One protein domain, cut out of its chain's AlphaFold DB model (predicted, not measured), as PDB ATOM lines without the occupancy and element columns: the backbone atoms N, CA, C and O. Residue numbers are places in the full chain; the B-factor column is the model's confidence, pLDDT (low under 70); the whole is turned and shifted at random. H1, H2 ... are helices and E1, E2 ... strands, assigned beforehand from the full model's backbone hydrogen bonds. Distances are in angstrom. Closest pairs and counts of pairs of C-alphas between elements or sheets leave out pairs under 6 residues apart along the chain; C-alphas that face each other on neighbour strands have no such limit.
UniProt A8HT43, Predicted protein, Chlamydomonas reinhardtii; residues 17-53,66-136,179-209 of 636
ATOM      1  N   LEU A  17     -43.402   1.699  39.512       82.94
ATOM      2  CA  LEU A  17     -42.120   2.333  39.163       82.94
ATOM      3  C   LEU A  17     -41.606   1.922  37.776       82.94
ATOM      4  O   LEU A  17     -40.758   2.611  37.215       82.94
ATOM      5  N   ARG A  18     -42.100   0.811  37.210       84.75
ATOM      6  CA  ARG A  18     -41.578   0.240  35.964       84.75
ATOM      7  C   ARG A  18     -41.625   1.221  34.775       84.75
ATOM      8  O   ARG A  18     -40.578   1.367  34.152       84.75
ATOM      9  N   PRO A  19     -42.717   1.971  34.509       85.12
ATOM     10  CA  PRO A  19     -42.742   2.931  33.399       85.12
ATOM     11  C   PRO A  19     -41.742   4.087  33.561       85.12
ATOM     12  O   PRO A  19     -41.222   4.591  32.571       85.12
ATOM     13  N   LEU A  20     -41.444   4.490  34.802       82.62
ATOM     14  CA  LEU A  20     -40.490   5.560  35.125       82.62
ATOM     15  C   LEU A  20     -39.021   5.107  34.997       82.62
ATOM     16  O   LEU A  20     -38.129   5.919  34.747       82.62
ATOM     17  N   ILE A  21     -38.774   3.803  35.158       85.06
ATOM     18  CA  ILE A  21     -37.481   3.158  34.888       85.06
ATOM     19  C   ILE A  21     -37.314   2.939  33.377       85.06
ATOM     20  O   ILE A  21     -36.266   3.262  32.824       85.06
ATOM     21  N   GLU A  22     -38.346   2.429  32.697       84.00
ATOM     22  CA  GLU A  22     -38.330   2.155  31.251       84.00
ATOM     23  C   GLU A  22     -38.246   3.435  30.401       84.00
ATOM     24  O   GLU A  22     -37.657   3.399  29.323       84.00
ATOM     25  N   SER A  23     -38.745   4.577  30.892       83.19
ATOM     26  CA  SER A  23     -38.549   5.889  30.253       83.19
ATOM     27  C   SER A  23     -37.140   6.473  30.436       83.19
ATOM     28  O   SER A  23     -36.782   7.435  29.758       83.19
ATOM     29  N   GLY A  24     -36.330   5.925  31.350       83.62
ATOM     30  CA  GLY A  24     -34.984   6.420  31.655       83.62
ATOM     31  C   GLY A  24     -34.936   7.787  32.354       83.62
ATOM     32  O   GLY A  24     -33.855   8.368  32.461       83.62
ATOM     33  N   HIS A  25     -36.074   8.318  32.820       85.19
ATOM     34  CA  HIS A  25     -36.141   9.628  33.484       85.19
ATOM     35  C   HIS A  25     -35.867   9.575  34.994       85.19
ATOM     36  O   HIS A  25     -35.447  10.588  35.561       85.19
ATOM     37  N   LEU A  26     -36.048   8.412  35.636       87.50
ATOM     38  CA  LEU A  26     -35.619   8.184  37.018       87.50
ATOM     39  C   LEU A  26     -34.106   8.436  37.155       87.50
ATOM     40  O   LEU A  26     -33.310   7.893  36.391       87.50
ATOM     41  N   ARG A  27     -33.718   9.255  38.140       87.38
ATOM     42  CA  ARG A  27     -32.314   9.555  38.483       87.38
ATOM     43  C   ARG A  27     -31.903   8.987  39.828       87.38
ATOM     44  O   ARG A  27     -30.772   8.540  39.995       87.38
ATOM     45  N   GLU A  28     -32.814   8.987  40.792       89.38
ATOM     46  CA  GLU A  28     -32.580   8.447  42.127       89.38
ATOM     47  C   GLU A  28     -33.886   7.883  42.682       89.38
ATOM     48  O   GLU A  28     -34.928   8.537  42.637       89.38
ATOM     49  N   LEU A  29     -33.821   6.678  43.241       90.69
ATOM     50  CA  LEU A  29     -34.857   6.151  44.120       90.69
ATOM     51  C   LEU A  29     -34.309   6.178  45.550       90.69
ATOM     52  O   LEU A  29     -33.311   5.518  45.829       90.69
ATOM     53  N   ALA A  30     -34.928   6.938  46.448       90.81
ATOM     54  CA  ALA A  30     -34.491   7.069  47.834       90.81
ATOM     55  C   ALA A  30     -35.499   6.432  48.791       90.81
ATOM     56  O   ALA A  30     -36.689   6.759  48.764       90.81
ATOM     57  N   VAL A  31     -35.010   5.566  49.678       92.25
ATOM     58  CA  VAL A  31     -35.734   5.187  50.895       92.25
ATOM     59  C   VAL A  31     -35.408   6.234  51.952       92.25
ATOM     60  O   VAL A  31     -34.236   6.447  52.266       92.25
ATOM     61  N   LEU A  32     -36.435   6.904  52.469       91.19
ATOM     62  CA  LEU A  32     -36.308   7.955  53.475       91.19
ATOM     63  C   LEU A  32     -36.903   7.447  54.784       91.19
ATOM     64  O   LEU A  32     -38.071   7.064  54.815       91.19
ATOM     65  N   VAL A  33     -36.103   7.423  55.847       91.50
ATOM     66  CA  VAL A  33     -36.533   7.013  57.188       91.50
ATOM     67  C   VAL A  33     -36.833   8.262  58.005       91.50
ATOM     68  O   VAL A  33     -35.998   9.161  58.091       91.50
ATOM     69  N   PHE A  34     -38.008   8.301  58.623       90.94
ATOM     70  CA  PHE A  34     -38.495   9.414  59.433       90.94
ATOM     71  C   PHE A  34     -38.633   8.994  60.894       90.94
ATOM     72  O   PHE A  34     -39.079   7.880  61.178       90.94
ATOM     73  N   ASP A  35     -38.313   9.891  61.825       92.31
ATOM     74  CA  ASP A  35     -38.593   9.689  63.247       92.31
ATOM     75  C   ASP A  35     -40.089   9.868  63.587       92.31
ATOM     76  O   ASP A  35     -40.934  10.181  62.745       92.31
ATOM     77  N   SER A  36     -40.425   9.712  64.870       92.06
ATOM     78  CA  SER A  36     -41.774   9.944  65.405       92.06
ATOM     79  C   SER A  36     -42.219  11.420  65.409       92.06
ATOM     80  O   SER A  36     -43.310  11.729  65.889       92.06
ATOM     81  N   ARG A  37     -41.399  12.332  64.869       91.06
ATOM     82  CA  ARG A  37     -41.682  13.759  64.646       91.06
ATOM     83  C   ARG A  37     -41.733  14.104  63.151       91.06
ATOM     84  O   ARG A  37     -41.704  15.284  62.808       91.06
ATOM     85  N   SER A  38     -41.776  13.097  62.274       88.19
ATOM     86  CA  SER A  38     -41.743  13.249  60.812       88.19
ATOM     87  C   SER A  38     -40.503  13.992  60.289       88.19
ATOM     88  O   SER A  38     -40.556  14.628  59.240       88.19
ATOM     89  N   SER A  39     -39.373  13.899  60.996       88.38
ATOM     90  CA  SER A  39     -38.074  14.422  60.554       88.38
ATOM     91  C   SER A  39     -37.236  13.304  59.931       88.38
ATOM     92  O   SER A  39     -37.129  12.224  60.513       88.38
ATOM     93  N   VAL A  40     -36.627  13.543  58.763       88.94
ATOM     94  CA  VAL A  40     -35.777  12.543  58.091       88.94
ATOM     95  C   VAL A  40     -34.512  12.287  58.918       88.94
ATOM     96  O   VAL A  40     -33.720  13.201  59.143       88.94
ATOM     97  N   VAL A  41     -34.313  11.040  59.347       90.12
ATOM     98  CA  VAL A  41     -33.139  10.586  60.117       90.12
ATOM     99  C   VAL A  41     -32.143   9.780  59.284       90.12
ATOM    100  O   VAL A  41     -30.958   9.779  59.604       90.12
ATOM    101  N   GLU A  42     -32.592   9.134  58.204       89.12
ATOM    102  CA  GLU A  42     -31.729   8.367  57.299       89.12
ATOM    103  C   GLU A  42     -32.248   8.426  55.850       89.12
ATOM    104  O   GLU A  42     -33.454   8.520  55.611       89.12
ATOM    105  N   ARG A  43     -31.331   8.359  54.877       89.62
ATOM    106  CA  ARG A  43     -31.619   8.296  53.437       89.62
ATOM    107  C   ARG A  43     -30.722   7.253  52.779       89.62
ATOM    108  O   ARG A  43     -29.505   7.422  52.753       89.62
ATOM    109  N   VAL A  44     -31.329   6.214  52.206       89.69
ATOM    110  CA  VAL A  44     -30.636   5.199  51.398       89.69
ATOM    111  C   VAL A  44     -30.977   5.436  49.929       89.69
ATOM    112  O   VAL A  44     -32.109   5.208  49.495       89.69
ATOM    113  N   SER A  45     -29.992   5.922  49.175       90.06
ATOM    114  CA  SER A  45     -30.145   6.391  47.793       90.06
ATOM    115  C   SER A  45     -29.665   5.371  46.762       90.06
ATOM    116  O   SER A  45     -28.502   4.972  46.756       90.06
ATOM    117  N   PHE A  46     -30.546   5.016  45.828       89.44
ATOM    118  CA  PHE A  46     -30.256   4.189  44.660       89.44
ATOM    119  C   PHE A  46     -30.197   5.080  43.412       89.44
ATOM    120  O   PHE A  46     -31.194   5.283  42.713       89.44
ATOM    121  N   CYS A  47     -29.021   5.650  43.151       86.69
ATOM    122  CA  CYS A  47     -28.788   6.513  41.994       86.69
ATOM    123  C   CYS A  47     -28.710   5.687  40.701       86.69
ATOM    124  O   CYS A  47     -27.959   4.716  40.612       86.69
ATOM    125  N   THR A  48     -29.464   6.092  39.683       82.12
ATOM    126  CA  THR A  48     -29.566   5.424  38.381       82.12
ATOM    127  C   THR A  48     -29.039   6.346  37.283       82.12
ATOM    128  O   THR A  48     -29.614   7.383  36.965       82.12
ATOM    129  N   GLN A  49     -27.896   5.974  36.702       76.50
ATOM    130  CA  GLN A  49     -27.285   6.689  35.582       76.50
ATOM    131  C   GLN A  49     -27.387   5.842  34.315       76.50
ATOM    132  O   GLN A  49     -26.513   5.027  34.019       76.50
ATOM    133  N   LEU A  50     -28.464   6.039  33.552       70.19
ATOM    134  CA  LEU A  50     -28.568   5.465  32.216       70.19
ATOM    135  C   LEU A  50     -27.618   6.220  31.271       70.19
ATOM    136  O   LEU A  50     -27.938   7.302  30.776       70.19
ATOM    137  N   LEU A  51     -26.441   5.640  31.024       64.31
ATOM    138  CA  LEU A  51     -25.502   6.096  29.996       64.31
ATOM    139  C   LEU A  51     -26.069   5.781  28.603       64.31
ATOM    140  O   LEU A  51     -25.693   4.803  27.958       64.31
ATOM    141  N   ALA A  52     -27.015   6.609  28.155       56.31
ATOM    142  CA  ALA A  52     -27.540   6.564  26.798       56.31
ATOM    143  C   ALA A  52     -26.392   6.743  25.788       56.31
ATOM    144  O   ALA A  52     -25.605   7.683  25.896       56.31
ATOM    145  N   SER A  53     -26.298   5.839  24.811       47.75
ATOM    146  CA  SER A  53     -25.241   5.827  23.790       47.75
ATOM    147  C   SER A  53     -25.465   6.924  22.742       47.75
ATOM    148  O   SER A  53     -25.856   6.651  21.610       47.75
ATOM    149  N   VAL A  66     -27.541  -8.065  27.537       72.62
ATOM    150  CA  VAL A  66     -27.031  -7.607  28.828       72.62
ATOM    151  C   VAL A  66     -26.334  -8.805  29.468       72.62
ATOM    152  O   VAL A  66     -26.847  -9.920  29.405       72.62
ATOM    153  N   ASP A  67     -25.160  -8.579  30.046       81.88
ATOM    154  CA  ASP A  67     -24.462  -9.574  30.857       81.88
ATOM    155  C   ASP A  67     -25.211  -9.678  32.198       81.88
ATOM    156  O   ASP A  67     -24.944  -8.927  33.139       81.88
ATOM    157  N   VAL A  68     -26.279 -10.490  32.209       85.31
ATOM    158  CA  VAL A  68     -27.213 -10.600  33.343       85.31
ATOM    159  C   VAL A  68     -26.485 -11.146  34.563       85.31
ATOM    160  O   VAL A  68     -26.634 -10.582  35.639       85.31
ATOM    161  N   ASP A  69     -25.625 -12.147  34.377       85.56
ATOM    162  CA  ASP A  69     -24.832 -12.767  35.440       85.56
ATOM    163  C   ASP A  69     -23.895 -11.741  36.108       85.56
ATOM    164  O   ASP A  69     -23.825 -11.657  37.338       85.56
ATOM    165  N   ALA A  70     -23.218 -10.893  35.320       83.81
ATOM    166  CA  ALA A  70     -22.383  -9.816  35.858       83.81
ATOM    167  C   ALA A  70     -23.203  -8.723  36.572       83.81
ATOM    168  O   ALA A  70     -22.754  -8.177  37.587       83.81
ATOM    169  N   LEU A  71     -24.405  -8.406  36.075       83.75
ATOM    170  CA  LEU A  71     -25.318  -7.460  36.719       83.75
ATOM    171  C   LEU A  71     -25.868  -8.022  38.040       83.75
ATOM    172  O   LEU A  71     -25.867  -7.313  39.046       83.75
ATOM    173  N   GLU A  72     -26.275  -9.290  38.068       87.38
ATOM    174  CA  GLU A  72     -26.772  -9.983  39.259       87.38
ATOM    175  C   GLU A  72     -25.673 -10.119  40.319       87.38
ATOM    176  O   GLU A  72     -25.899  -9.764  41.476       87.38
ATOM    177  N   ALA A  73     -24.446 -10.493  39.940       86.19
ATOM    178  CA  ALA A  73     -23.296 -10.485  40.847       86.19
ATOM    179  C   ALA A  73     -22.989  -9.071  41.391       86.19
ATOM    180  O   ALA A  73     -22.662  -8.895  42.572       86.19
ATOM    181  N   GLY A  74     -23.138  -8.038  40.553       85.88
ATOM    182  CA  GLY A  74     -23.019  -6.635  40.948       85.88
ATOM    183  C   GLY A  74     -24.063  -6.214  41.988       85.88
ATOM    184  O   GLY A  74     -23.705  -5.620  43.011       85.88
ATOM    185  N   LEU A  75     -25.331  -6.566  41.754       86.62
ATOM    186  CA  LEU A  75     -26.465  -6.293  42.641       86.62
ATOM    187  C   LEU A  75     -26.394  -7.111  43.937       86.62
ATOM    188  O   LEU A  75     -26.570  -6.545  45.013       86.62
ATOM    189  N   GLY A  76     -26.042  -8.397  43.878       88.81
ATOM    190  CA  GLY A  76     -25.804  -9.238  45.054       88.81
ATOM    191  C   GLY A  76     -24.693  -8.678  45.946       88.81
ATOM    192  O   GLY A  76     -24.840  -8.611  47.165       88.81
ATOM    193  N   SER A  77     -23.619  -8.150  45.348       88.06
ATOM    194  CA  SER A  77     -22.567  -7.431  46.080       88.06
ATOM    195  C   SER A  77     -23.053  -6.116  46.715       88.06
ATOM    196  O   SER A  77     -22.515  -5.714  47.749       88.06
ATOM    197  N   ALA A  78     -24.058  -5.444  46.142       84.25
ATOM    198  CA  ALA A  78     -24.697  -4.275  46.755       84.25
ATOM    199  C   ALA A  78     -25.625  -4.674  47.919       84.25
ATOM    200  O   ALA A  78     -25.542  -4.086  48.995       84.25
ATOM    201  N   LEU A  79     -26.449  -5.712  47.733       87.50
ATOM    202  CA  LEU A  79     -27.361  -6.245  48.751       87.50
ATOM    203  C   LEU A  79     -26.610  -6.780  49.977       87.50
ATOM    204  O   LEU A  79     -26.998  -6.472  51.098       87.50
ATOM    205  N   LEU A  80     -25.489  -7.484  49.783       88.31
ATOM    206  CA  LEU A  80     -24.612  -7.907  50.880       88.31
ATOM    207  C   LEU A  80     -24.070  -6.712  51.681       88.31
ATOM    208  O   LEU A  80     -24.028  -6.766  52.905       88.31
ATOM    209  N   LYS A  81     -23.697  -5.603  51.028       86.31
ATOM    210  CA  LYS A  81     -23.271  -4.394  51.753       86.31
ATOM    211  C   LYS A  81     -24.416  -3.718  52.509       86.31
ATOM    212  O   LYS A  81     -24.177  -3.211  53.599       86.31
ATOM    213  N   LEU A  82     -25.632  -3.737  51.964       85.50
ATOM    214  CA  LEU A  82     -26.828  -3.256  52.663       85.50
ATOM    215  C   LEU A  82     -27.175  -4.142  53.871       85.50
ATOM    216  O   LEU A  82     -27.546  -3.616  54.909       85.50
ATOM    217  N   GLN A  83     -26.977  -5.461  53.789       87.94
ATOM    218  CA  GLN A  83     -27.195  -6.386  54.911       87.94
ATOM    219  C   GLN A  83     -26.285  -6.103  56.120       87.94
ATOM    220  O   GLN A  83     -26.681  -6.365  57.252       87.94
ATOM    221  N   PHE A  84     -25.082  -5.566  55.899       87.12
ATOM    222  CA  PHE A  84     -24.141  -5.211  56.969       87.12
ATOM    223  C   PHE A  84     -24.121  -3.709  57.307       87.12
ATOM    224  O   PHE A  84     -23.275  -3.279  58.095       87.12
ATOM    225  N   ILE A  85     -25.034  -2.900  56.750       86.12
ATOM    226  CA  ILE A  85     -25.040  -1.439  56.945       86.12
ATOM    227  C   ILE A  85     -25.267  -1.039  58.412       86.12
ATOM    228  O   ILE A  85     -24.658  -0.079  58.884       86.12
ATOM    229  N   ASP A  86     -26.022  -1.849  59.159       82.38
ATOM    230  CA  ASP A  86     -26.283  -1.714  60.598       82.38
ATOM    231  C   ASP A  86     -24.997  -1.697  61.452       82.38
ATOM    232  O   ASP A  86     -25.008  -1.215  62.582       82.38
ATOM    233  N   SER A  87     -23.874  -2.205  60.923       84.62
ATOM    234  CA  SER A  87     -22.558  -2.161  61.588       84.62
ATOM    235  C   SER A  87     -21.772  -0.863  61.345       84.62
ATOM    236  O   SER A  87     -20.776  -0.607  62.021       84.62
ATOM    237  N   LEU A  88     -22.205  -0.050  60.376       79.62
ATOM    238  CA  LEU A  88     -21.570   1.204  59.950       79.62
ATOM    239  C   LEU A  88     -22.397   2.442  60.330       79.62
ATOM    240  O   LEU A  88     -21.850   3.544  60.422       79.62
ATOM    241  N   LEU A  89     -23.704   2.271  60.529       84.25
ATOM    242  CA  LEU A  89     -24.642   3.319  60.927       84.25
ATOM    243  C   LEU A  89     -24.970   3.250  62.424       84.25
ATOM    244  O   LEU A  89     -24.629   2.306  63.132       84.25
ATOM    245  N   LYS A  90     -25.625   4.298  62.928       86.81
ATOM    246  CA  LYS A  90     -26.175   4.311  64.289       86.81
ATOM    247  C   LYS A  90     -27.541   3.613  64.275       86.81
ATOM    248  O   LYS A  90     -28.277   3.807  63.313       86.81
ATOM    249  N   PRO A  91     -27.918   2.866  65.329       90.00
ATOM    250  CA  PRO A  91     -29.233   2.237  65.393       90.00
ATOM    251  C   PRO A  91     -30.349   3.287  65.331       90.00
ATOM    252  O   PRO A  91     -30.285   4.317  66.010       90.00
ATOM    253  N   LEU A  92     -31.373   3.010  64.522       89.69
ATOM    254  CA  LEU A  92     -32.516   3.901  64.328       89.69
ATOM    255  C   LEU A  92     -33.324   4.105  65.629       89.69
ATOM    256  O   LEU A  92     -33.482   3.162  66.412       89.69
ATOM    257  N   PRO A  93     -33.895   5.306  65.856       91.25
ATOM    258  CA  PRO A  93     -34.830   5.544  66.953       91.25
ATOM    259  C   PRO A  93     -36.045   4.602  66.930       91.25
ATOM    260  O   PRO A  93     -36.540   4.206  65.872       91.25
ATOM    261  N   GLN A  94     -36.593   4.289  68.105       91.38
ATOM    262  CA  GLN A  94     -37.842   3.530  68.194       91.38
ATOM    263  C   GLN A  94     -39.016   4.321  67.596       91.38
ATOM    264  O   GLN A  94     -39.134   5.530  67.793       91.38
ATOM    265  N   GLY A  95     -39.907   3.621  66.888       92.00
ATOM    266  CA  GLY A  95     -41.083   4.227  66.258       92.00
ATOM    267  C   GLY A  95     -40.808   4.971  64.947       92.00
ATOM    268  O   GLY A  95     -41.679   5.716  64.505       92.00
ATOM    269  N   CYS A  96     -39.638   4.783  64.321       93.25
ATOM    270  CA  CYS A  96     -39.396   5.300  62.974       93.25
ATOM    271  C   CYS A  96     -40.367   4.708  61.939       93.25
ATOM    272  O   CYS A  96     -40.807   3.560  62.035       93.25
ATOM    273  N   THR A  97     -40.648   5.498  60.908       93.75
ATOM    274  CA  THR A  97     -41.401   5.112  59.708       93.75
ATOM    275  C   THR A  97     -40.517   5.294  58.472       93.75
ATOM    276  O   THR A  97     -39.410   5.818  58.580       93.75
ATOM    277  N   PHE A  98     -40.962   4.846  57.297       93.62
ATOM    278  CA  PHE A  98     -40.229   5.092  56.055       93.62
ATOM    279  C   PHE A  98     -41.168   5.383  54.886       93.62
ATOM    280  O   PHE A  98     -42.262   4.821  54.799       93.62
ATOM    281  N   GLU A  99     -40.698   6.212  53.959       90.69
ATOM    282  CA  GLU A  99     -41.344   6.477  52.675       90.69
ATOM    283  C   GLU A  99     -40.368   6.245  51.513       90.69
ATOM    284  O   GLU A  99     -39.176   5.980  51.702       90.69
ATOM    285  N   LEU A 100     -40.896   6.303  50.290       90.12
ATOM    286  CA  LEU A 100     -40.148   6.074  49.059       90.12
ATOM    287  C   LEU A 100     -40.317   7.284  48.138       90.12
ATOM    288  O   LEU A 100     -41.428   7.552  47.671       90.12
ATOM    289  N   ALA A 101     -39.212   7.981  47.878       90.56
ATOM    290  CA  ALA A 101     -39.144   9.129  46.983       90.56
ATOM    291  C   ALA A 101     -38.453   8.738  45.669       90.56
ATOM    292  O   ALA A 101     -37.374   8.144  45.678       90.56
ATOM    293  N   ALA A 102     -39.065   9.077  44.537       90.25
ATOM    294  CA  ALA A 102     -38.503   8.896  43.204       90.25
ATOM    295  C   ALA A 102     -38.182  10.267  42.595       90.25
ATOM    296  O   ALA A 102     -39.085  11.048  42.305       90.25
ATOM    297  N   TYR A 103     -36.899  10.558  42.401       89.00
ATOM    298  CA  TYR A 103     -36.420  11.786  41.770       89.00
ATOM    299  C   TYR A 103     -36.291  11.552  40.266       89.00
ATOM    300  O   TYR A 103     -35.537  10.675  39.829       89.00
ATOM    301  N   SER A 104     -37.028  12.327  39.472       88.69
ATOM    302  CA  SER A 104     -37.102  12.177  38.017       88.69
ATOM    303  C   SER A 104     -36.870  13.515  37.320       88.69
ATOM    304  O   SER A 104     -37.329  14.548  37.806       88.69
ATOM    305  N   THR A 105     -36.218  13.493  36.154       85.81
ATOM    306  CA  THR A 105     -36.141  14.662  35.246       85.81
ATOM    307  C   THR A 105     -37.356  14.765  34.317       85.81
ATOM    308  O   THR A 105     -37.303  15.449  33.306       85.81
ATOM    309  N   SER A 106     -38.437  14.029  34.585       85.00
ATOM    310  CA  SER A 106     -39.705  14.177  33.867       85.00
ATOM    311  C   SER A 106     -40.890  13.639  34.670       85.00
ATOM    312  O   SER A 106     -40.784  12.627  35.369       85.00
ATOM    313  N   ARG A 107     -42.054  14.267  34.478       82.69
ATOM    314  CA  ARG A 107     -43.369  13.768  34.915       82.69
ATOM    315  C   ARG A 107     -43.885  12.598  34.053       82.69
ATOM    316  O   ARG A 107     -44.837  11.926  34.443       82.69
ATOM    317  N   SER A 108     -43.290  12.331  32.884       81.44
ATOM    318  CA  SER A 108     -43.714  11.236  31.996       81.44
ATOM    319  C   SER A 108     -43.449   9.853  32.610       81.44
ATOM    320  O   SER A 108     -42.355   9.545  33.080       81.44
ATOM    321  N   GLY A 109     -44.476   8.998  32.597       77.38
ATOM    322  CA  GLY A 109     -44.441   7.668  33.217       77.38
ATOM    323  C   GLY A 109     -44.747   7.646  34.722       77.38
ATOM    324  O   GLY A 109     -44.807   6.561  35.298       77.38
ATOM    325  N   VAL A 110     -44.982   8.799  35.363       83.69
ATOM    326  CA  VAL A 110     -45.409   8.864  36.770       83.69
ATOM    327  C   VAL A 110     -46.915   8.608  36.883       83.69
ATOM    328  O   VAL A 110     -47.732   9.347  36.336       83.69
ATOM    329  N   ASP A 111     -47.302   7.581  37.642       83.25
ATOM    330  CA  ASP A 111     -48.705   7.321  37.985       83.25
ATOM    331  C   ASP A 111     -49.190   8.328  39.045       83.25
ATOM    332  O   ASP A 111     -49.028   8.114  40.247       83.25
ATOM    333  N   ALA A 112     -49.804   9.428  38.601       82.06
ATOM    334  CA  ALA A 112     -50.322  10.502  39.455       82.06
ATOM    335  C   ALA A 112     -51.539  10.118  40.334       82.06
ATOM    336  O   ALA A 112     -52.034  10.952  41.102       82.06
ATOM    337  N   GLN A 113     -52.042   8.875  40.268       81.25
ATOM    338  CA  GLN A 113     -52.957   8.340  41.286       81.25
ATOM    339  C   GLN A 113     -52.183   7.787  42.491       81.25
ATOM    340  O   GLN A 113     -52.640   7.906  43.631       81.25
ATOM    341  N   TYR A 114     -50.998   7.227  42.245       80.31
ATOM    342  CA  TYR A 114     -50.164   6.543  43.234       80.31
ATOM    343  C   TYR A 114     -49.048   7.422  43.812       80.31
ATOM    344  O   TYR A 114     -48.697   7.297  44.985       80.31
ATOM    345  N   PHE A 115     -48.505   8.321  42.997       83.50
ATOM    346  CA  PHE A 115     -47.470   9.272  43.368       83.50
ATOM    347  C   PHE A 115     -48.062  10.673  43.557       83.50
ATOM    348  O   PHE A 115     -48.903  11.132  42.781       83.50
ATOM    349  N   GLY A 116     -47.638  11.346  44.623       84.00
ATOM    350  CA  GLY A 116     -47.787  12.783  44.801       84.00
ATOM    351  C   GLY A 116     -46.470  13.456  44.440       84.00
ATOM    352  O   GLY A 116     -45.406  12.962  44.803       84.00
ATOM    353  N   GLU A 117     -46.535  14.567  43.720       83.88
ATOM    354  CA  GLU A 117     -45.388  15.462  43.590       83.88
ATOM    355  C   GLU A 117     -45.136  16.133  44.945       83.88
ATOM    356  O   GLU A 117     -46.089  16.545  45.614       83.88
ATOM    357  N   GLU A 118     -43.881  16.190  45.387       80.38
ATOM    358  CA  GLU A 118     -43.544  16.847  46.645       80.38
ATOM    359  C   GLU A 118     -43.477  18.365  46.453       80.38
ATOM    360  O   GLU A 118     -42.719  18.869  45.629       80.38
ATOM    361  N   SER A 119     -44.275  19.094  47.231       67.94
ATOM    362  CA  SER A 119     -44.384  20.555  47.179       67.94
ATOM    363  C   SER A 119     -43.864  21.259  48.439       67.94
ATOM    364  O   SER A 119     -43.968  22.481  48.538       67.94
ATOM    365  N   SER A 120     -43.327  20.512  49.410       63.16
ATOM    366  CA  SER A 120     -43.021  21.018  50.756       63.16
ATOM    367  C   SER A 120     -41.574  21.492  50.945       63.16
ATOM    368  O   SER A 120     -41.305  22.213  51.905       63.16
ATOM    369  N   GLY A 121     -40.633  21.057  50.098       64.19
ATOM    370  CA  GLY A 121     -39.192  21.217  50.338       64.19
ATOM    371  C   GLY A 121     -38.699  20.456  51.580       64.19
ATOM    372  O   GLY A 121     -37.666  20.796  52.152       64.19
ATOM    373  N   ALA A 122     -39.453  19.453  52.038       61.53
ATOM    374  CA  ALA A 122     -39.199  18.695  53.261       61.53
ATOM    375  C   ALA A 122     -38.352  17.435  53.013       61.53
ATOM    376  O   ALA A 122     -37.734  16.919  53.945       61.53
ATOM    377  N   LEU A 123     -38.295  16.946  51.767       63.44
ATOM    378  CA  LEU A 123     -37.394  15.853  51.366       63.44
ATOM    379  C   LEU A 123     -35.999  16.351  50.975       63.44
ATOM    380  O   LEU A 123     -35.063  15.550  50.853       63.44
ATOM    381  N   GLU A 124     -35.836  17.671  50.837       59.59
ATOM    382  CA  GLU A 124     -34.531  18.311  50.911       59.59
ATOM    383  C   GLU A 124     -33.959  18.144  52.324       59.59
ATOM    384  O   GLU A 124     -34.014  19.030  53.180       59.59
ATOM    385  N   LEU A 125     -33.309  16.998  52.538       53.25
ATOM    386  CA  LEU A 125     -32.163  16.899  53.433       53.25
ATOM    387  C   LEU A 125     -31.141  17.951  52.985       53.25
ATOM    388  O   LEU A 125     -30.300  17.678  52.124       53.25
ATOM    389  N   ARG A 126     -31.279  19.167  53.534       47.31
ATOM    390  CA  ARG A 126     -30.480  20.350  53.198       47.31
ATOM    391  C   ARG A 126     -29.009  19.964  53.132       47.31
ATOM    392  O   ARG A 126     -28.430  19.528  54.127       47.31
ATOM    393  N   GLN A 127     -28.441  20.068  51.934       43.97
ATOM    394  CA  GLN A 127     -27.105  19.557  51.666       43.97
ATOM    395  C   GLN A 127     -26.028  20.302  52.481       43.97
ATOM    396  O   GLN A 127     -26.212  21.477  52.806       43.97
ATOM    397  N   PRO A 128     -24.884  19.651  52.773       47.19
ATOM    398  CA  PRO A 128     -24.495  18.316  52.321       47.19
ATOM    399  C   PRO A 128     -24.619  17.253  53.424       47.19
ATOM    400  O   PRO A 128     -23.865  17.254  54.397       47.19
ATOM    401  N   VAL A 129     -25.474  16.248  53.209       50.44
ATOM    402  CA  VAL A 129     -25.243  14.942  53.842       50.44
ATOM    403  C   VAL A 129     -24.023  14.337  53.155       50.44
ATOM    404  O   VAL A 129     -24.059  14.055  51.958       50.44
ATOM    405  N   THR A 130     -22.935  14.133  53.898       53.31
ATOM    406  CA  THR A 130     -21.742  13.420  53.422       53.31
ATOM    407  C   THR A 130     -22.058  11.930  53.282       53.31
ATOM    408  O   THR A 130     -21.725  11.128  54.153       53.31
ATOM    409  N   GLY A 131     -22.778  11.570  52.218       61.81
ATOM    410  CA  GLY A 131     -23.244  10.209  51.973       61.81
ATOM    411  C   GLY A 131     -22.082   9.247  51.741       61.81
ATOM    412  O   GLY A 131     -21.343   9.388  50.769       61.81
ATOM    413  N   THR A 132     -21.932   8.256  52.619       67.62
ATOM    414  CA  THR A 132     -20.913   7.207  52.493       67.62
ATOM    415  C   THR A 132     -21.225   6.316  51.281       67.62
ATOM    416  O   THR A 132     -22.240   5.614  51.302       67.62
ATOM    417  N   PRO A 133     -20.391   6.286  50.223       73.19
ATOM    418  CA  PRO A 133     -20.692   5.515  49.019       73.19
ATOM    419  C   PRO A 133     -20.540   4.010  49.283       73.19
ATOM    420  O   PRO A 133     -19.434   3.472  49.339       73.19
ATOM    421  N   LEU A 134     -21.668   3.310  49.437       74.50
ATOM    422  CA  LEU A 134     -21.688   1.880  49.764       74.50
ATOM    423  C   LEU A 134     -21.142   1.023  48.610       74.50
ATOM    424  O   LEU A 134     -20.226   0.215  48.794       74.50
ATOM    425  N   LYS A 135     -21.701   1.183  47.408       80.38
ATOM    426  CA  LYS A 135     -21.358   0.407  46.209       80.38
ATOM    427  C   LYS A 135     -21.721   1.207  44.961       80.38
ATOM    428  O   LYS A 135     -22.820   1.742  44.880       80.38
ATOM    429  N   THR A 136     -20.845   1.171  43.963       79.25
ATOM    430  CA  THR A 136     -21.195   1.482  42.573       79.25
ATOM    431  C   THR A 136     -21.175   0.182  41.774       79.25
ATOM    432  O   THR A 136     -20.331  -0.688  42.019       79.25
ATOM    433  N   LEU A 179     -12.498   9.824  27.747       82.88
ATOM    434  CA  LEU A 179     -13.710   9.364  28.428       82.88
ATOM    435  C   LEU A 179     -14.029  10.229  29.659       82.88
ATOM    436  O   LEU A 179     -15.172  10.649  29.832       82.88
ATOM    437  N   ALA A 180     -13.027  10.547  30.484       75.38
ATOM    438  CA  ALA A 180     -13.176  11.434  31.637       75.38
ATOM    439  C   ALA A 180     -13.607  12.851  31.221       75.38
ATOM    440  O   ALA A 180     -14.468  13.454  31.868       75.38
ATOM    441  N   GLN A 181     -13.070  13.369  30.113       87.38
ATOM    442  CA  GLN A 181     -13.449  14.674  29.576       87.38
ATOM    443  C   GLN A 181     -14.907  14.690  29.081       87.38
ATOM    444  O   GLN A 181     -15.664  15.592  29.446       87.38
ATOM    445  N   LEU A 182     -15.342  13.654  28.351       85.12
ATOM    446  CA  LEU A 182     -16.736  13.485  27.911       85.12
ATOM    447  C   LEU A 182     -17.713  13.339  29.088       85.12
ATOM    448  O   LEU A 182     -18.769  13.974  29.096       85.12
ATOM    449  N   LEU A 183     -17.360  12.548  30.107       73.38
ATOM    450  CA  LEU A 183     -18.157  12.408  31.331       73.38
ATOM    451  C   LEU A 183     -18.284  13.744  32.078       73.38
ATOM    452  O   LEU A 183     -19.373  14.082  32.539       73.38
ATOM    453  N   THR A 184     -17.207  14.532  32.138       82.69
ATOM    454  CA  THR A 184     -17.204  15.864  32.769       82.69
ATOM    455  C   THR A 184     -18.096  16.848  32.006       82.69
ATOM    456  O   THR A 184     -18.924  17.529  32.610       82.69
ATOM    457  N   GLN A 185     -18.005  16.878  30.672       87.38
ATOM    458  CA  GLN A 185     -18.874  17.706  29.829       87.38
ATOM    459  C   GLN A 185     -20.351  17.301  29.959       87.38
ATOM    460  O   GLN A 185     -21.225  18.162  30.069       87.38
ATOM    461  N   ARG A 186     -20.646  15.994  30.011       66.75
ATOM    462  CA  ARG A 186     -22.017  15.501  30.190       66.75
ATOM    463  C   ARG A 186     -22.567  15.788  31.588       66.75
ATOM    464  O   ARG A 186     -23.759  16.063  31.698       66.75
ATOM    465  N   ALA A 187     -21.730  15.766  32.625       68.88
ATOM    466  CA  ALA A 187     -22.121  16.156  33.978       68.88
ATOM    467  C   ALA A 187     -22.522  17.639  34.052       68.88
ATOM    468  O   ALA A 187     -23.575  17.942  34.609       68.88
ATOM    469  N   MET A 188     -21.756  18.542  33.423       81.62
ATOM    470  CA  MET A 188     -22.100  19.971  33.362       81.62
ATOM    471  C   MET A 188     -23.435  20.214  32.642       81.62
ATOM    472  O   MET A 188     -24.298  20.895  33.187       81.62
ATOM    473  N   LEU A 189     -23.662  19.585  31.482       76.94
ATOM    474  CA  LEU A 189     -24.940  19.696  30.759       76.94
ATOM    475  C   LEU A 189     -26.130  19.146  31.565       76.94
ATOM    476  O   LEU A 189     -27.215  19.717  31.538       76.94
ATOM    477  N   LEU A 190     -25.947  18.049  32.309       67.81
ATOM    478  CA  LEU A 190     -26.995  17.522  33.192       67.81
ATOM    479  C   LEU A 190     -27.263  18.450  34.387       67.81
ATOM    480  O   LEU A 190     -28.406  18.551  34.821       67.81
ATOM    481  N   GLN A 191     -26.241  19.137  34.903       69.81
ATOM    482  CA  GLN A 191     -26.385  20.125  35.974       69.81
ATOM    483  C   GLN A 191     -27.123  21.386  35.490       69.81
ATOM    484  O   GLN A 191     -27.973  21.899  36.213       69.81
ATOM    485  N   GLU A 192     -26.863  21.834  34.261       77.38
ATOM    486  CA  GLU A 192     -27.597  22.921  33.599       77.38
ATOM    487  C   GLU A 192     -29.072  22.549  33.359       77.38
ATOM    488  O   GLU A 192     -29.964  23.312  33.726       77.38
ATOM    489  N   GLN A 193     -29.361  21.344  32.846       65.81
ATOM    490  CA  GLN A 193     -30.747  20.860  32.730       65.81
ATOM    491  C   GLN A 193     -31.450  20.800  34.093       65.81
ATOM    492  O   GLN A 193     -32.587  21.243  34.214       65.81
ATOM    493  N   VAL A 194     -30.771  20.325  35.143       65.81
ATOM    494  CA  VAL A 194     -31.307  20.306  36.517       65.81
ATOM    495  C   VAL A 194     -31.614  21.712  37.051       65.81
ATOM    496  O   VAL A 194     -32.589  21.868  37.782       65.81
ATOM    497  N   GLN A 195     -30.832  22.730  36.681       64.38
ATOM    498  CA  GLN A 195     -31.093  24.126  37.058       64.38
ATOM    499  C   GLN A 195     -32.256  24.749  36.272       64.38
ATOM    500  O   GLN A 195     -33.010  25.536  36.841       64.38
ATOM    501  N   ASN A 196     -32.423  24.384  34.998       68.50
ATOM    502  CA  ASN A 196     -33.450  24.947  34.113       68.50
ATOM    503  C   ASN A 196     -34.825  24.262  34.243       68.50
ATOM    504  O   ASN A 196     -35.854  24.928  34.171       68.50
ATOM    505  N   GLU A 197     -34.851  22.936  34.411       61.75
ATOM    506  CA  GLU A 197     -36.072  22.112  34.435       61.75
ATOM    507  C   GLU A 197     -36.510  21.752  35.871       61.75
ATOM    508  O   GLU A 197     -37.689  21.491  36.116       61.75
ATOM    509  N   GLY A 198     -35.571  21.759  36.827       53.53
ATOM    510  CA  GLY A 198     -35.768  21.268  38.191       53.53
ATOM    511  C   GLY A 198     -35.761  19.735  38.296       53.53
ATOM    512  O   GLY A 198     -36.031  19.010  37.340       53.53
ATOM    513  N   VAL A 199     -35.472  19.206  39.491       50.31
ATOM    514  CA  VAL A 199     -35.659  17.774  39.789       50.31
ATOM    515  C   VAL A 199     -36.970  17.595  40.538       50.31
ATOM    516  O   VAL A 199     -37.042  17.791  41.749       50.31
ATOM    517  N   THR A 200     -38.013  17.188  39.819       50.16
ATOM    518  CA  THR A 200     -39.297  16.833  40.430       50.16
ATOM    519  C   THR A 200     -39.155  15.560  41.270       50.16
ATOM    520  O   THR A 200     -38.813  14.490  40.752       50.16
ATOM    521  N   ALA A 201     -39.408  15.681  42.575       55.62
ATOM    522  CA  ALA A 201     -39.435  14.571  43.518       55.62
ATOM    523  C   ALA A 201     -40.869  14.047  43.676       55.62
ATOM    524  O   ALA A 201     -41.793  14.801  43.977       55.62
ATOM    525  N   PHE A 202     -41.056  12.740  43.496       53.75
ATOM    526  CA  PHE A 202     -42.352  12.080  43.627       53.75
ATOM    527  C   PHE A 202     -42.373  11.172  44.852       53.75
ATOM    528  O   PHE A 202     -41.706  10.135  44.883       53.75
ATOM    529  N   LEU A 203     -43.181  11.531  45.848       53.69
ATOM    530  CA  LEU A 203     -43.516  10.638  46.950       53.69
ATOM    531  C   LEU A 203     -44.522   9.602  46.482       53.69
ATOM    532  O   LEU A 203     -45.566   9.933  45.916       53.69
ATOM    533  N   ARG A 204     -44.275   8.336  46.808       54.34
ATOM    534  CA  ARG A 204     -45.365   7.363  46.883       54.34
ATOM    535  C   ARG A 204     -46.376   7.879  47.910       54.34
ATOM    536  O   ARG A 204     -46.028   7.992  49.081       54.34
ATOM    537  N   ARG A 205     -47.622   8.151  47.500       49.94
ATOM    538  CA  ARG A 205     -48.678   8.555  48.441       49.94
ATOM    539  C   ARG A 205     -48.783   7.498  49.546       49.94
ATOM    540  O   ARG A 205     -48.844   6.306  49.210       49.94
ATOM    541  N   PRO A 206     -48.845   7.892  50.832       48.00
ATOM    542  CA  PRO A 206     -49.157   6.962  51.904       48.00
ATOM    543  C   PRO A 206     -50.421   6.185  51.521       48.00
ATOM    544  O   PRO A 206     -51.423   6.812  51.160       48.00
ATOM    545  N   PRO A 207     -50.399   4.839  51.520       46.25
ATOM    546  CA  PRO A 207     -51.556   4.068  51.099       46.25
ATOM    547  C   PRO A 207     -52.700   4.396  52.050       46.25
ATOM    548  O   PRO A 207     -52.629   4.064  53.235       46.25
ATOM    549  N   VAL A 208     -53.735   5.069  51.537       45.84
ATOM    550  CA  VAL A 208     -54.903   5.484  52.318       45.84
ATOM    551  C   VAL A 208     -55.602   4.220  52.804       45.84
ATOM    552  O   VAL A 208     -56.397   3.609  52.090       45.84
ATOM    553  N   ARG A 209     -55.253   3.788  54.021       48.50
ATOM    554  CA  ARG A 209     -55.836   2.623  54.688       48.50
ATOM    555  C   ARG A 209     -57.282   2.962  55.028       48.50
ATOM    556  O   ARG A 209     -57.562   3.479  56.108       48.50
TER     557      ARG A 209
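Overview. This is residues 17 to 53, 66 to 136 and 179 to 209 of the 636 residues of the protein "Predicted protein" of Chlamydomonas reinhardtii (UniProt A8HT43). A single strongly twisted antiparallel sheet of five strands, E2 E1 E3 E5 E4, makes the body, with two long helices held off it: H2 past the E2 edge and H3 near one end of the strands. Short H1 only grazes the sheet, and residues 118 to 136, with no named element, pass over one face from E4 toward H2. The printed part has 139 residues in the chain order H1 E1 E2 H2 E3 E4 H3 E5, class mixed. It is compact, with a radius of gyration of the C-alphas of 16.6 A and spans of 46 by 34 by 29 A.

Arrangement. E1, residues 26 to 34, and E2, residues 40 to 47, form a hairpin, with N 31 and O 44 2.9 A apart. E3, residues 97 to 104, is antiparallel to E1, with N 30 and O 101 at 2.8 A. E5, residues 200 to 204, is antiparallel to E3, with N 202 and O 102 at 2.9 A, and to edge strand E4, residues 115 to 117, with N 116 and O 203 at 2.8 A. H2, residues 68 to 83, and H3, residues 179 to 197, are not on the sheet and are apart. H1, residues 18 to 22, grazes the sheet with residues 18 to 21; the closest C-alphas of H1 and E1, Leu 20 and Leu 26, are 5.8 A apart. Every O i to N i+4 pair in H1, H2 and H3 is within hydrogen-bond range.

Along the chain. E1 spans 22.6 A from C-alpha 26 at (-35.619, 8.184, 37.018), E2 18.6 A, E3 23.2 A and E5 13.0 A. H2 spans 22.0 A, and H3 26.4 A from C-alpha 179 at (-13.710, 9.364, 28.428).

Size, cuts and confidence. Residues 54 to 65 and 137 to 178 are not printed, with C-alpha gaps of 14.5 A and 17.8 A. H2 to E3 is a long link. Low confidence includes residues 119 to 132 and 193 to 209.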